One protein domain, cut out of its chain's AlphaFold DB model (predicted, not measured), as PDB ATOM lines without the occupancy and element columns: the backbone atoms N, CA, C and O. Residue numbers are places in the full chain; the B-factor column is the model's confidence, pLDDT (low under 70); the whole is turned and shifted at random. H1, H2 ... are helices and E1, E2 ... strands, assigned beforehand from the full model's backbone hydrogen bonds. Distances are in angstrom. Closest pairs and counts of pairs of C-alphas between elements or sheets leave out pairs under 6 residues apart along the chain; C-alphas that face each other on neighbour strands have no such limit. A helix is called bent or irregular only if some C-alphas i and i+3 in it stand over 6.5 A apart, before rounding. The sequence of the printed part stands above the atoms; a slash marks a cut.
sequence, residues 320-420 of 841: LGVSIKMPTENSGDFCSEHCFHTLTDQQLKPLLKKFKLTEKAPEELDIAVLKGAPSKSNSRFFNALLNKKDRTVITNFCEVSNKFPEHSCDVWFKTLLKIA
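What this domain is: This is residues 320 to 420 of the 841 residues of an uncharacterized protein of Caenorhabditis remanei (UniProt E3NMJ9). The longest helix, H4, runs through the middle, with a small two-stranded ribbon, E1 and E2, near its last residues, H1 on one side of it and the short helices H2 and H3 towards the other. Long stretches with no named element, residues 326 to 344 and 385 to 396 among them, make up much of the rest, and the outline is rounded. The printed part has 101 residues, with four named helices and two named strands in the order E1, H1, E2, H2, H3, H4; the sheet is E1 - E2, antiparallel. The class is mixed, helices and strands, with under half of the residues in named elements. The whole is compact, with a radius of gyration of the C-alphas of 13.1 A and spans of 31 by 30 by 25 A.

How they stand to each other: The sheet pairs E1, residues 320 to 325, with E2, residues 364 to 370; they are antiparallel, with 153 degrees between their directions. N 322 and O 367 are within hydrogen-bond range at 2.9 A, and so are N 369 and O 320 at 2.8 A. The closest C-alphas of E2 and H4, residues 409 to 419, are those of Val 369 and Ile 419, 6.8 A apart. H1, residues 345 to 352, touches H4 at a shallow tilt of 30 degrees, running the same way; their closest C-alphas, of Leu 351 and Leu 417, are 6.4 A apart. H3, residues 397 to 401, only just touches H4, with 3 pairs of C-alphas within 8 A, the closest those of Ser 401 and Cys 409 at 5.3 A. H2, residues 379 to 384, only just touches H3, also with 3 pairs, the closest those of Ala 384 and Val 400 at 6.7 A. H2 and H4 are only just apart, their closest C-alphas 8.3 A from each other. Every O i to N i+4 pair is within hydrogen-bond range in H2, H3 and H4, against 2 of 4 in H1.

Where its parts are: E1 begins at C-alpha 320, (23.060, 29.320, 343.334), and is 16.2 A long; E2 is 19.4 A long. H4 is 15.6 A long and ends at C-alpha 419, (28.142, 35.568, 351.976). H1, 9.8 A long, is only just irregular: C-alphas 347 and 350 are 6.6 A apart. H2 is 8.5 A long and H3 6.2 A.

The domain as a whole: The two C-alphas farthest apart, of Gln 346 and Lys 389, are 36.8 A apart. The printed part has no cut. The links E1 to H1, H1 to E2 and H2 to H3 are long. The mean pLDDT of the printed part is 77.0; residues 327 to 333, 356 to 363 and 387 to 395 are under 70.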
ATOM      1  N   LEU A 320      24.451  29.023 343.651       79.69
ATOM      2  CA  LEU A 320      23.060  29.320 343.334       79.69
ATOM      3  C   LEU A 320      22.974  30.769 342.834       79.69
ATOM      4  O   LEU A 320      23.438  31.666 343.536       79.69
ATOM      5  N   GLY A 321      22.396  30.999 341.654       77.19
ATOM      6  CA  GLY A 321      22.031  32.343 341.189       77.19
ATOM      7  C   GLY A 321      20.661  32.755 341.734       77.19
ATOM      8  O   GLY A 321      19.750  31.927 341.764       77.19
ATOM      9  N   VAL A 322      20.524  34.001 342.189       75.62
ATOM     10  CA  VAL A 322      19.310  34.524 342.837       75.62
ATOM     11  C   VAL A 322      19.122  36.001 342.476       75.62
ATOM     12  O   VAL A 322      19.981  36.802 342.833       75.62
ATOM     13  N   SER A 323      17.991  36.373 341.864       76.88
ATOM     14  CA  SER A 323      17.505  37.764 341.896       76.88
ATOM     15  C   SER A 323      16.800  38.017 343.230       76.88
ATOM     16  O   SER A 323      16.024  37.175 343.698       76.88
ATOM     17  N   ILE A 324      17.070  39.165 343.851       77.00
ATOM     18  CA  ILE A 324      16.393  39.630 345.064       77.00
ATOM     19  C   ILE A 324      15.859  41.038 344.816       77.00
ATOM     20  O   ILE A 324      16.608  41.920 344.396       77.00
ATOM     21  N   LYS A 325      14.580  41.271 345.138       74.81
ATOM     22  CA  LYS A 325      14.012  42.622 345.129       74.81
ATOM     23  C   LYS A 325      14.644  43.459 346.238       74.81
ATOM     24  O   LYS A 325      14.630  43.074 347.409       74.81
ATOM     25  N   MET A 326      15.218  44.588 345.853       74.19
ATOM     26  CA  MET A 326      15.780  45.572 346.763       74.19
ATOM     27  C   MET A 326      14.657  46.349 347.462       74.19
ATOM     28  O   MET A 326      13.585  46.530 346.882       74.19
ATOM     29  N   PRO A 327      14.873  46.809 348.705       66.62
ATOM     30  CA  PRO A 327      13.860  47.562 349.427       66.62
ATOM     31  C   PRO A 327      13.676  48.951 348.802       66.62
ATOM     32  O   PRO A 327      14.585  49.780 348.832       66.62
ATOM     33  N   THR A 328      12.500  49.195 348.228       62.69
ATOM     34  CA  THR A 328      12.073  50.511 347.734       62.69
ATOM     35  C   THR A 328      11.327  51.267 348.835       62.69
ATOM     36  O   THR A 328      10.624  50.668 349.645       62.69
ATOM     37  N   GLU A 329      11.456  52.596 348.871       56.44
ATOM     38  CA  GLU A 329      11.004  53.430 350.004       56.44
ATOM     39  C   GLU A 329       9.474  53.448 350.240       56.44
ATOM     40  O   GLU A 329       9.020  54.004 351.234       56.44
ATOM     41  N   ASN A 330       8.677  52.823 349.360       53.69
ATOM     42  CA  ASN A 330       7.206  52.815 349.398       53.69
ATOM     43  C   ASN A 330       6.569  51.410 349.527       53.69
ATOM     44  O   ASN A 330       5.355  51.272 349.365       53.69
ATOM     45  N   SER A 331       7.333  50.350 349.811       55.91
ATOM     46  CA  SER A 331       6.762  49.008 350.028       55.91
ATOM     47  C   SER A 331       6.125  48.884 351.424       55.91
ATOM     48  O   SER A 331       6.829  48.621 352.397       55.91
ATOM     49  N   GLY A 332       4.804  49.058 351.530       58.44
ATOM     50  CA  GLY A 332       4.080  49.068 352.816       58.44
ATOM     51  C   GLY A 332       4.014  47.732 353.581       58.44
ATOM     52  O   GLY A 332       3.633  47.726 354.751       58.44
ATOM     53  N   ASP A 333       4.395  46.614 352.957       61.75
ATOM     54  CA  ASP A 333       4.313  45.261 353.530       61.75
ATOM     55  C   ASP A 333       5.519  44.913 354.431       61.75
ATOM     56  O   ASP A 333       6.343  44.044 354.128       61.75
ATOM     57  N   PHE A 334       5.636  45.589 355.578       77.94
ATOM     58  CA  PHE A 334       6.675  45.298 356.573       77.94
ATOM     59  C   PHE A 334       6.325  44.073 357.433       77.94
ATOM     60  O   PHE A 334       5.264  44.008 358.050       77.94
ATOM     61  N   CYS A 335       7.249  43.115 357.557       79.56
ATOM     62  CA  CYS A 335       7.020  41.902 358.357       79.56
ATOM     63  C   CYS A 335       7.303  42.057 359.864       79.56
ATOM     64  O   CYS A 335       6.929  41.181 360.645       79.56
ATOM     65  N   SER A 336       8.014  43.120 360.251       82.19
ATOM     66  CA  SER A 336       8.331  43.545 361.622       82.19
ATOM     67  C   SER A 336       9.061  44.898 361.589       82.19
ATOM     68  O   SER A 336       9.478  45.357 360.526       82.19
ATOM     69  N   GLU A 337       9.298  45.516 362.750       81.31
ATOM     70  CA  GLU A 337      10.137  46.727 362.880       81.31
ATOM     71  C   GLU A 337      11.582  46.508 362.375       81.31
ATOM     72  O   GLU A 337      12.255  47.436 361.923       81.31
ATOM     73  N   HIS A 338      12.050  45.256 362.404       86.25
ATOM     74  CA  HIS A 338      13.357  44.814 361.909       86.25
ATOM     75  C   HIS A 338      13.234  44.026 360.590       86.25
ATOM     76  O   HIS A 338      13.917  43.018 360.377       86.25
ATOM     77  N   CYS A 339      12.327  44.460 359.711       85.38
ATOM     78  CA  CYS A 339      12.206  43.973 358.340       85.38
ATOM     79  C   CYS A 339      13.416  44.409 357.493       85.38
ATOM     80  O   CYS A 339      13.964  45.490 357.691       85.38
ATOM     81  N   PHE A 340      13.815  43.627 356.483       84.69
ATOM     82  CA  PHE A 340      14.862  44.084 355.557       84.69
ATOM     83  C   PHE A 340      14.441  45.319 354.731       84.69
ATOM     84  O   PHE A 340      15.304  46.062 354.267       84.69
ATOM     85  N   HIS A 341      13.133  45.581 354.622       81.44
ATOM     86  CA  HIS A 341      12.574  46.790 354.015       81.44
ATOM     87  C   HIS A 341      12.782  48.078 354.835       81.44
ATOM     88  O   HIS A 341      12.633  49.159 354.279       81.44
ATOM     89  N   THR A 342      13.185  48.007 356.114       82.12
ATOM     90  CA  THR A 342      13.532  49.200 356.923       82.12
ATOM     91  C   THR A 342      15.040  49.507 356.937       82.12
ATOM     92  O   THR A 342      15.507  50.370 357.683       82.12
ATOM     93  N   LEU A 343      15.834  48.816 356.106       81.69
ATOM     94  CA  LEU A 343      17.283  49.011 356.016       81.69
ATOM     95  C   LEU A 343      17.649  50.318 355.316       81.69
ATOM     96  O   LEU A 343      17.405  50.491 354.125       81.69
ATOM     97  N   THR A 344      18.330  51.209 356.037       80.00
ATOM     98  CA  THR A 344      18.741  52.493 355.467       80.00
ATOM     99  C   THR A 344      19.862  52.344 354.442       80.00
ATOM    100  O   THR A 344      20.761  51.504 354.543       80.00
ATOM    101  N   ASP A 345      19.852  53.257 353.481       74.62
ATOM    102  CA  ASP A 345      20.826  53.390 352.401       74.62
ATOM    103  C   ASP A 345      22.295  53.427 352.906       74.62
ATOM    104  O   ASP A 345      23.192  52.809 352.329       74.62
ATOM    105  N   GLN A 346      22.538  54.031 354.078       76.38
ATOM    106  CA  GLN A 346      23.846  54.026 354.758       76.38
ATOM    107  C   GLN A 346      24.301  52.628 355.225       76.38
ATOM    108  O   GLN A 346      25.499  52.344 355.234       76.38
ATOM    109  N   GLN A 347      23.370  51.747 355.607       77.94
ATOM    110  CA  GLN A 347      23.663  50.365 356.013       77.94
ATOM    111  C   GLN A 347      23.868  49.440 354.805       77.94
ATOM    112  O   GLN A 347      24.638  48.480 354.887       77.94
ATOM    113  N   LEU A 348      23.200  49.728 353.682       78.62
ATOM    114  CA  LEU A 348      23.259  48.923 352.460       78.62
ATOM    115  C   LEU A 348      24.487  49.243 351.597       78.62
ATOM    116  O   LEU A 348      25.203  48.321 351.199       78.62
ATOM    117  N   LYS A 349      24.805  50.524 351.366       79.50
ATOM    118  CA  LYS A 349      25.952  50.976 350.548       79.50
ATOM    119  C   LYS A 349      27.288  50.242 350.795       79.50
ATOM    120  O   LYS A 349      27.898  49.822 349.808       79.50
ATOM    121  N   PRO A 350      27.767  50.002 352.037       82.25
ATOM    122  CA  PRO A 350      29.014  49.260 352.258       82.25
ATOM    123  C   PRO A 350      28.928  47.768 351.891       82.25
ATOM    124  O   PRO A 350      29.943  47.183 351.513       82.25
ATOM    125  N   LEU A 351      27.744  47.148 351.967       79.25
ATOM    126  CA  LEU A 351      27.524  45.754 351.560       79.25
ATOM    127  C   LEU A 351      27.345  45.626 350.041       79.25
ATOM    128  O   LEU A 351      27.823  44.656 349.450       79.25
ATOM    129  N   LEU A 352      26.696  46.613 349.415       79.75
ATOM    130  CA  LEU A 352      26.396  46.636 347.983       79.75
ATOM    131  C   LEU A 352      27.605  46.981 347.101       79.75
ATOM    132  O   LEU A 352      27.640  46.563 345.949       79.75
ATOM    133  N   LYS A 353      28.636  47.654 347.636       78.88
ATOM    134  CA  LYS A 353      29.844  48.101 346.902       78.88
ATOM    135  C   LYS A 353      30.563  47.016 346.073       78.88
ATOM    136  O   LYS A 353      31.337  47.351 345.180       78.88
ATOM    137  N   LYS A 354      30.352  45.728 346.368       79.94
ATOM    138  CA  LYS A 354      30.946  44.596 345.631       79.94
ATOM    139  C   LYS A 354      30.104  44.076 344.457       79.94
ATOM    140  O   LYS A 354      30.615  43.245 343.717       79.94
ATOM    141  N   PHE A 355      28.856  44.514 344.293       79.50
ATOM    142  CA  PHE A 355      27.963  44.104 343.201       79.50
ATOM    143  C   PHE A 355      27.826  45.230 342.162       79.50
ATOM    144  O   PHE A 355      28.082  46.396 342.462       79.50
ATOM    145  N   LYS A 356      27.392  44.886 340.947       65.50
ATOM    146  CA  LYS A 356      26.888  45.852 339.959       65.50
ATOM    147  C   LYS A 356      25.365  45.730 339.922       65.50
ATOM    148  O   LYS A 356      24.866  44.610 339.922       65.50
ATOM    149  N   LEU A 357      24.654  46.857 339.913       60.09
ATOM    150  CA  LEU A 357      23.201  46.871 339.731       60.09
ATOM    151  C   LEU A 357      22.840  46.568 338.273       60.09
ATOM    152  O   LEU A 357      23.601  46.876 337.353       60.09
ATOM    153  N   THR A 358      21.682  45.951 338.084       53.88
ATOM    154  CA  THR A 358      21.242  45.380 336.812       53.88
ATOM    155  C   THR A 358      20.627  46.459 335.919       53.88
ATOM    156  O   THR A 358      19.570  46.997 336.237       53.88
ATOM    157  N   GLU A 359      21.234  46.754 334.764       51.94
ATOM    158  CA  GLU A 359      20.778  47.822 333.840       51.94
ATOM    159  C   GLU A 359      19.322  47.662 333.354       51.94
ATOM    160  O   GLU A 359      18.714  48.617 332.877       51.94
ATOM    161  N   LYS A 360      18.753  46.456 333.476       53.44
ATOM    162  CA  LYS A 360      17.389  46.114 333.044       53.44
ATOM    163  C   LYS A 360      16.317  46.301 334.126       53.44
ATOM    164  O   LYS A 360      15.140  46.332 333.781       53.44
ATOM    165  N   ALA A 361      16.696  46.383 335.404       59.50
ATOM    166  CA  ALA A 361      15.770  46.521 336.529       59.50
ATOM    167  C   ALA A 361      16.512  47.071 337.769       59.50
ATOM    168  O   ALA A 361      17.206  46.308 338.441       59.50
ATOM    169  N   PRO A 362      16.371  48.366 338.120       61.19
ATOM    170  CA  PRO A 362      17.080  48.953 339.263       61.19
ATOM    171  C   PRO A 362      16.565  48.452 340.625       61.19
ATOM    172  O   PRO A 362      17.258  48.594 341.629       61.19
ATOM    173  N   GLU A 363      15.370  47.856 340.660       66.81
ATOM    174  CA  GLU A 363      14.757  47.271 341.858       66.81
ATOM    175  C   GLU A 363      15.187  45.816 342.121       66.81
ATOM    176  O   GLU A 363      14.835  45.265 343.161       66.81
ATOM    177  N   GLU A 364      15.931  45.171 341.214       74.38
ATOM    178  CA  GLU A 364      16.350  43.770 341.357       74.38
ATOM    179  C   GLU A 364      17.877  43.620 341.344       74.38
ATOM    180  O   GLU A 364      18.574  44.086 340.438       74.38
ATOM    181  N   LEU A 365      18.395  42.945 342.373       78.12
ATOM    182  CA  LEU A 365      19.810  42.649 342.559       78.12
ATOM    183  C   LEU A 365      20.069  41.159 342.318       78.12
ATOM    184  O   LEU A 365      19.756  40.326 343.172       78.12
ATOM    185  N   ASP A 366      20.707  40.837 341.194       79.38
ATOM    186  CA  ASP A 366      21.247  39.500 340.955       79.38
ATOM    187  C   ASP A 366      22.483  39.236 341.834       79.38
ATOM    188  O   ASP A 366      23.453  40.004 341.859       79.38
ATOM    189  N   ILE A 367      22.478  38.099 342.531       83.19
ATOM    190  CA  ILE A 367      23.588  37.604 343.346       83.19
ATOM    191  C   ILE A 367      23.901  36.132 343.044       83.19
ATOM    192  O   ILE A 367      23.042  35.364 342.611       83.19
ATOM    193  N   ALA A 368      25.125  35.708 343.360       85.31
ATOM    194  CA  ALA A 368      25.503  34.300 343.440       85.31
ATOM    195  C   ALA A 368      25.839  33.904 344.888       85.31
ATOM    196  O   ALA A 368      26.611  34.581 345.570       85.31
ATOM    197  N   VAL A 369      25.305  32.780 345.370       85.69
ATOM    198  CA  VAL A 369      25.646  32.197 346.678       85.69
ATOM    199  C   VAL A 369      26.409  30.894 346.455       85.69
ATOM    200  O   VAL A 369      25.833  29.905 346.006       85.69
ATOM    201  N   LEU A 370      27.707  30.886 346.772       86.94
ATOM    202  CA  LEU A 370      28.537  29.675 346.738       86.94
ATOM    203  C   LEU A 370      27.986  28.629 347.715       86.94
ATOM    204  O   LEU A 370      27.703  28.942 348.875       86.94
ATOM    205  N   LYS A 371      27.860  27.380 347.266       87.00
ATOM    206  CA  LYS A 371      27.134  26.341 348.005       87.00
ATOM    207  C   LYS A 371      27.782  25.995 349.346       87.00
ATOM    208  O   LYS A 371      27.057  25.756 350.307       87.00
ATOM    209  N   GLY A 372      29.111  26.047 349.456       86.38
ATOM    210  CA  GLY A 372      29.833  25.867 350.719       86.38
ATOM    211  C   GLY A 372      29.898  27.093 351.643       86.38
ATOM    212  O   GLY A 372      30.488  26.984 352.714       86.38
ATOM    213  N   ALA A 373      29.341  28.255 351.267       87.19
ATOM    214  CA  ALA A 373      29.511  29.498 352.033       87.19
ATOM    215  C   ALA A 373      28.682  29.603 353.336       87.19
ATOM    216  O   ALA A 373      29.190  30.189 354.296       87.19
ATOM    217  N   PRO A 374      27.443  29.073 353.435       88.00
ATOM    218  CA  PRO A 374      26.708  29.075 354.700       88.00
ATOM    219  C   PRO A 374      27.364  28.235 355.801       88.00
ATOM    220  O   PRO A 374      27.757  27.088 355.589       88.00
ATOM    221  N   SER A 375      27.403  28.778 357.018       87.38
ATOM    222  CA  SER A 375      27.768  28.027 358.221       87.38
ATOM    223  C   SER A 375      26.727  26.946 358.547       87.38
ATOM    224  O   SER A 375      25.564  27.044 358.156       87.38
ATOM    225  N   LYS A 376      27.114  25.939 359.344       84.56
ATOM    226  CA  LYS A 376      26.201  24.877 359.808       84.56
ATOM    227  C   LYS A 376      24.998  25.408 360.613       84.56
ATOM    228  O   LYS A 376      23.945  24.785 360.607       84.56
ATOM    229  N   SER A 377      25.145  26.535 361.313       83.81
ATOM    230  CA  SER A 377      24.035  27.188 362.018       83.81
ATOM    231  C   SER A 377      23.040  27.823 361.043       83.81
ATOM    232  O   SER A 377      21.834  27.696 361.218       83.81
ATOM    233  N   ASN A 378      23.544  28.471 359.990       87.00
ATOM    234  CA  ASN A 378      22.736  29.313 359.112       87.00
ATOM    235  C   ASN A 378      22.206  28.548 357.886       87.00
ATOM    236  O   ASN A 378      21.289  29.029 357.221       87.00
ATOM    237  N   SER A 379      22.749  27.362 357.581       84.25
ATOM    238  CA  SER A 379      22.328  26.543 356.436       84.25
ATOM    239  C   SER A 379      20.831  26.248 356.448       84.25
ATOM    240  O   SER A 379      20.217  26.295 355.392       84.25
ATOM    241  N   ARG A 380      20.220  26.035 357.622       84.38
ATOM    242  CA  ARG A 380      18.777  25.764 357.761       84.38
ATOM    243  C   ARG A 380      17.911  26.878 357.158       84.38
ATOM    244  O   ARG A 380      17.018  26.592 356.365       84.38
ATOM    245  N   PHE A 381      18.233  28.138 357.469       85.88
ATOM    246  CA  PHE A 381      17.573  29.317 356.902       85.88
ATOM    247  C   PHE A 381      17.795  29.408 355.385       85.88
ATOM    248  O   PHE A 381      16.838  29.490 354.617       85.88
ATOM    249  N   PHE A 382      19.048  29.312 354.927       84.06
ATOM    250  CA  PHE A 382      19.356  29.399 353.494       84.06
ATOM    251  C   PHE A 382      18.756  28.242 352.676       84.06
ATOM    252  O   PHE A 382      18.385  28.440 351.524       84.06
ATOM    253  N   ASN A 383      18.588  27.059 353.274       80.56
ATOM    254  CA  ASN A 383      17.912  25.911 352.667       80.56
ATOM    255  C   ASN A 383      16.390  26.088 352.581       80.56
ATOM    256  O   ASN A 383      15.770  25.515 351.687       80.56
ATOM    257  N   ALA A 384      15.785  26.890 353.462       80.25
ATOM    258  CA  ALA A 384      14.364  27.230 353.406       80.25
ATOM    259  C   ALA A 384      14.028  28.285 352.334       80.25
ATOM    260  O   ALA A 384      12.875  28.378 351.922       80.25
ATOM    261  N   LEU A 385      15.022  29.033 351.840       77.12
ATOM    262  CA  LEU A 385      14.868  29.913 350.673       77.12
ATOM    263  C   LEU A 385      14.805  29.133 349.341       77.12
ATOM    264  O   LEU A 385      14.353  29.688 348.342       77.12
ATOM    265  N   LEU A 386      15.240  27.865 349.302       72.81
ATOM    266  CA  LEU A 386      15.303  27.047 348.083       72.81
ATOM    267  C   LEU A 386      13.933  26.458 347.698       72.81
ATOM    268  O   LEU A 386      13.399  25.593 348.400       72.81
ATOM    269  N   ASN A 387      13.417  26.788 346.511       65.56
ATOM    270  CA  ASN A 387      12.349  25.998 345.896       65.56
ATOM    271  C   ASN A 387      12.923  24.660 345.391       65.56
ATOM    272  O   ASN A 387      13.600  24.604 344.367       65.56
ATOM    273  N   LYS A 388      12.611  23.549 346.067       60.25
ATOM    274  CA  LYS A 388      13.137  22.217 345.705       60.25
ATOM    275  C   LYS A 388      12.651  21.662 344.355       60.25
ATOM    276  O   LYS A 388      13.239  20.696 343.876       60.25
ATOM    277  N   LYS A 389      11.604  22.224 343.734       55.50
ATOM    278  CA  LYS A 389      11.102  21.763 342.422       55.50
ATOM    279  C   LYS A 389      11.904  22.344 341.257       55.50
ATOM    280  O   LYS A 389      12.343  21.592 340.382       55.50
ATOM    281  N   ASP A 390      12.121  23.658 341.301       54.75
ATOM    282  CA  ASP A 390      12.619  24.453 340.167       54.75
ATOM    283  C   ASP A 390      13.966  25.140 340.461       54.75
ATOM    284  O   ASP A 390      14.577  25.728 339.574       54.75
ATOM    285  N   ARG A 391      14.447  25.046 341.711       53.78
ATOM    286  CA  ARG A 391      15.697  25.624 342.247       53.78
ATOM    287  C   ARG A 391      15.836  27.146 342.116       53.78
ATOM    288  O   ARG A 391      16.917  27.684 342.330       53.78
ATOM    289  N   THR A 392      14.728  27.837 341.869       55.41
ATOM    290  CA  THR A 392      14.562  29.270 342.140       55.41
ATOM    291  C   THR A 392      14.510  29.541 343.650       55.41
ATOM    292  O   THR A 392      14.363  28.620 344.459       55.41
ATOM    293  N   VAL A 393      14.624  30.809 344.053       56.47
ATOM    294  CA  VAL A 393      14.361  31.220 345.441       56.47
ATOM    295  C   VAL A 393      12.883  31.555 345.622       56.47
ATOM    296  O   VAL A 393      12.250  32.121 344.731       56.47
ATOM    297  N   ILE A 394      12.325  31.185 346.775       55.91
ATOM    298  CA  ILE A 394      10.962  31.556 347.165       55.91
ATOM    299  C   ILE A 394      10.917  33.076 347.366       55.91
ATOM    300  O   ILE A 394      11.665  33.622 348.173       55.91
ATOM    301  N   THR A 395      10.026  33.755 346.643       56.09
ATOM    302  CA  THR A 395       9.976  35.225 346.532       56.09
ATOM    303  C   THR A 395       9.656  35.965 347.837       56.09
ATOM    304  O   THR A 395       9.858  37.173 347.911       56.09
ATOM    305  N   ASN A 396       9.190  35.266 348.875       71.62
ATOM    306  CA  ASN A 396       8.796  35.843 350.158       71.62
ATOM    307  C   ASN A 396       9.885  35.673 351.239       71.62
ATOM    308  O   ASN A 396       9.768  34.852 352.153       71.62
ATOM    309  N   PHE A 397      10.964  36.458 351.134       79.56
ATOM    310  CA  PHE A 397      12.076  36.448 352.099       79.56
ATOM    311  C   PHE A 397      11.609  36.725 353.541       79.56
ATOM    312  O   PHE A 397      12.064  36.074 354.483       79.56
ATOM    313  N   CYS A 398      10.652  37.644 353.703       81.38
ATOM    314  CA  CYS A 398      10.023  37.997 354.975       81.38
ATOM    315  C   CYS A 398       9.391  36.783 355.676       81.38
ATOM    316  O   CYS A 398       9.750  36.465 356.812       81.38
ATOM    317  N   GLU A 399       8.508  36.057 354.989       81.56
ATOM    318  CA  GLU A 399       7.825  34.874 355.533       81.56
ATOM    319  C   GLU A 399       8.791  33.726 355.859       81.56
ATOM    320  O   GLU A 399       8.569  32.991 356.822       81.56
ATOM    321  N   VAL A 400       9.886  33.577 355.103       81.38
ATOM    322  CA  VAL A 400      10.949  32.629 355.469       81.38
ATOM    323  C   VAL A 400      11.675  33.101 356.730       81.38
ATOM    324  O   VAL A 400      11.834  32.308 357.652       81.38
ATOM    325  N   SER A 401      12.050  34.380 356.837       85.81
ATOM    326  CA  SER A 401      12.748  34.903 358.024       85.81
ATOM    327  C   SER A 401      11.929  34.793 359.317       85.81
ATOM    328  O   SER A 401      12.477  34.407 360.346       85.81
ATOM    329  N   ASN A 402      10.606  34.979 359.253       84.12
ATOM    330  CA  ASN A 402       9.710  34.814 360.406       84.12
ATOM    331  C   ASN A 402       9.629  33.361 360.931       84.12
ATOM    332  O   ASN A 402       9.095  33.134 362.015       84.12
ATOM    333  N   LYS A 403      10.168  32.371 360.202       83.44
ATOM    334  CA  LYS A 403      10.260  30.959 360.631       83.44
ATOM    335  C   LYS A 403      11.593  30.620 361.321       83.44
ATOM    336  O   LYS A 403      11.741  29.500 361.807       83.44
ATOM    337  N   PHE A 404      12.538  31.564 361.373       85.38
ATOM    338  CA  PHE A 404      13.882  31.401 361.945       85.38
ATOM    339  C   PHE A 404      14.184  32.524 362.956       85.38
ATOM    340  O   PHE A 404      14.894  33.480 362.625       85.38
ATOM    341  N   PRO A 405      13.631  32.433 364.185       84.31
ATOM    342  CA  PRO A 405      13.709  33.484 365.203       84.31
ATOM    343  C   PRO A 405      15.113  33.677 365.798       84.31
ATOM    344  O   PRO A 405      15.294  34.524 366.668       84.31
ATOM    345  N   GLU A 406      16.118  32.911 365.358       87.44
ATOM    346  CA  GLU A 406      17.508  33.080 365.780       87.44
ATOM    347  C   GLU A 406      18.071  34.470 365.418       87.44
ATOM    348  O   GLU A 406      18.928  34.986 366.140       87.44
ATOM    349  N   HIS A 407      17.589  35.088 364.329       89.50
ATOM    350  CA  HIS A 407      17.935  36.449 363.895       89.50
ATOM    351  C   HIS A 407      16.705  37.192 363.337       89.50
ATOM    352  O   HIS A 407      15.779  36.578 362.811       89.50
ATOM    353  N   SER A 408      16.719  38.528 363.383       90.94
ATOM    354  CA  SER A 408      15.736  39.376 362.693       90.94
ATOM    355  C   SER A 408      15.879  39.310 361.164       90.94
ATOM    356  O   SER A 408      16.933  38.955 360.628       90.94
ATOM    357  N   CYS A 409      14.819  39.691 360.446       89.19
ATOM    358  CA  CYS A 409      14.774  39.699 358.982       89.19
ATOM    359  C   CYS A 409      15.904  40.551 358.368       89.19
ATOM    360  O   CYS A 409      16.613  40.101 357.464       89.19
ATOM    361  N   ASP A 410      16.149  41.741 358.921       88.94
ATOM    362  CA  ASP A 410      17.230  42.633 358.501       88.94
ATOM    363  C   ASP A 410      18.634  42.016 358.713       88.94
ATOM    364  O   ASP A 410      19.516  42.155 357.861       88.94
ATOM    365  N   VAL A 411      18.844  41.279 359.814       91.19
ATOM    366  CA  VAL A 411      20.106  40.586 360.127       91.19
ATOM    367  C   VAL A 411      20.302  39.368 359.224       91.19
ATOM    368  O   VAL A 411      21.420  39.148 358.741       91.19
ATOM    369  N   TRP A 412      19.241  38.615 358.919       90.31
ATOM    370  CA  TRP A 412      19.277  37.560 357.903       90.31
ATOM    371  C   TRP A 412      19.657  38.125 356.525       90.31
ATOM    372  O   TRP A 412      20.549  37.580 355.870       90.31
ATOM    373  N   PHE A 413      19.081  39.261 356.117       88.88
ATOM    374  CA  PHE A 413      19.387  39.925 354.842       88.88
ATOM    375  C   PHE A 413      20.830  40.452 354.787       88.88
ATOM    376  O   PHE A 413      21.583  40.142 353.860       88.88
ATOM    377  N   LYS A 414      21.283  41.147 355.842       89.12
ATOM    378  CA  LYS A 414      22.692  41.551 356.032       89.12
ATOM    379  C   LYS A 414      23.643  40.350 355.975       89.12
ATOM    380  O   LYS A 414      24.776  40.490 355.516       89.12
ATOM    381  N   THR A 415      23.215  39.174 356.432       90.88
ATOM    382  CA  THR A 415      24.016  37.939 356.408       90.88
ATOM    383  C   THR A 415      24.061  37.305 355.016       90.88
ATOM    384  O   THR A 415      25.142  36.903 354.582       90.88
ATOM    385  N   LEU A 416      22.945  37.300 354.280       88.50
ATOM    386  CA  LEU A 416      22.891  36.900 352.870       88.50
ATOM    387  C   LEU A 416      23.831  37.766 352.017       88.50
ATOM    388  O   LEU A 416      24.730  37.236 351.362       88.50
ATOM    389  N   LEU A 417      23.718  39.097 352.112       88.00
ATOM    390  CA  LEU A 417      24.595  40.022 351.385       88.00
ATOM    391  C   LEU A 417      26.078  39.861 351.753       88.00
ATOM    392  O   LEU A 417      26.938  40.063 350.896       88.00
ATOM    393  N   LYS A 418      26.420  39.458 352.987       89.31
ATOM    394  CA  LYS A 418      27.813  39.161 353.376       89.31
ATOM    395  C   LYS A 418      28.372  37.946 352.632       89.31
ATOM    396  O   LYS A 418      29.441  38.077 352.033       89.31
ATOM    397  N   ILE A 419      27.665  36.809 352.626       88.81
ATOM    398  CA  ILE A 419      28.142  35.568 351.976       88.81
ATOM    399  C   ILE A 419      28.072  35.614 350.443       88.81
ATOM    400  O   ILE A 419      28.861  34.949 349.771       88.81
ATOM    401  N   ALA A 420      27.156  36.415 349.896       88.38
ATOM    402  CA  ALA A 420      26.910  36.533 348.467       88.38
ATOM    403  C   ALA A 420      28.103  37.095 347.666       88.38
ATOM    404  O   ALA A 420      28.966  37.827 348.171       88.38
TER     405      ALA A 420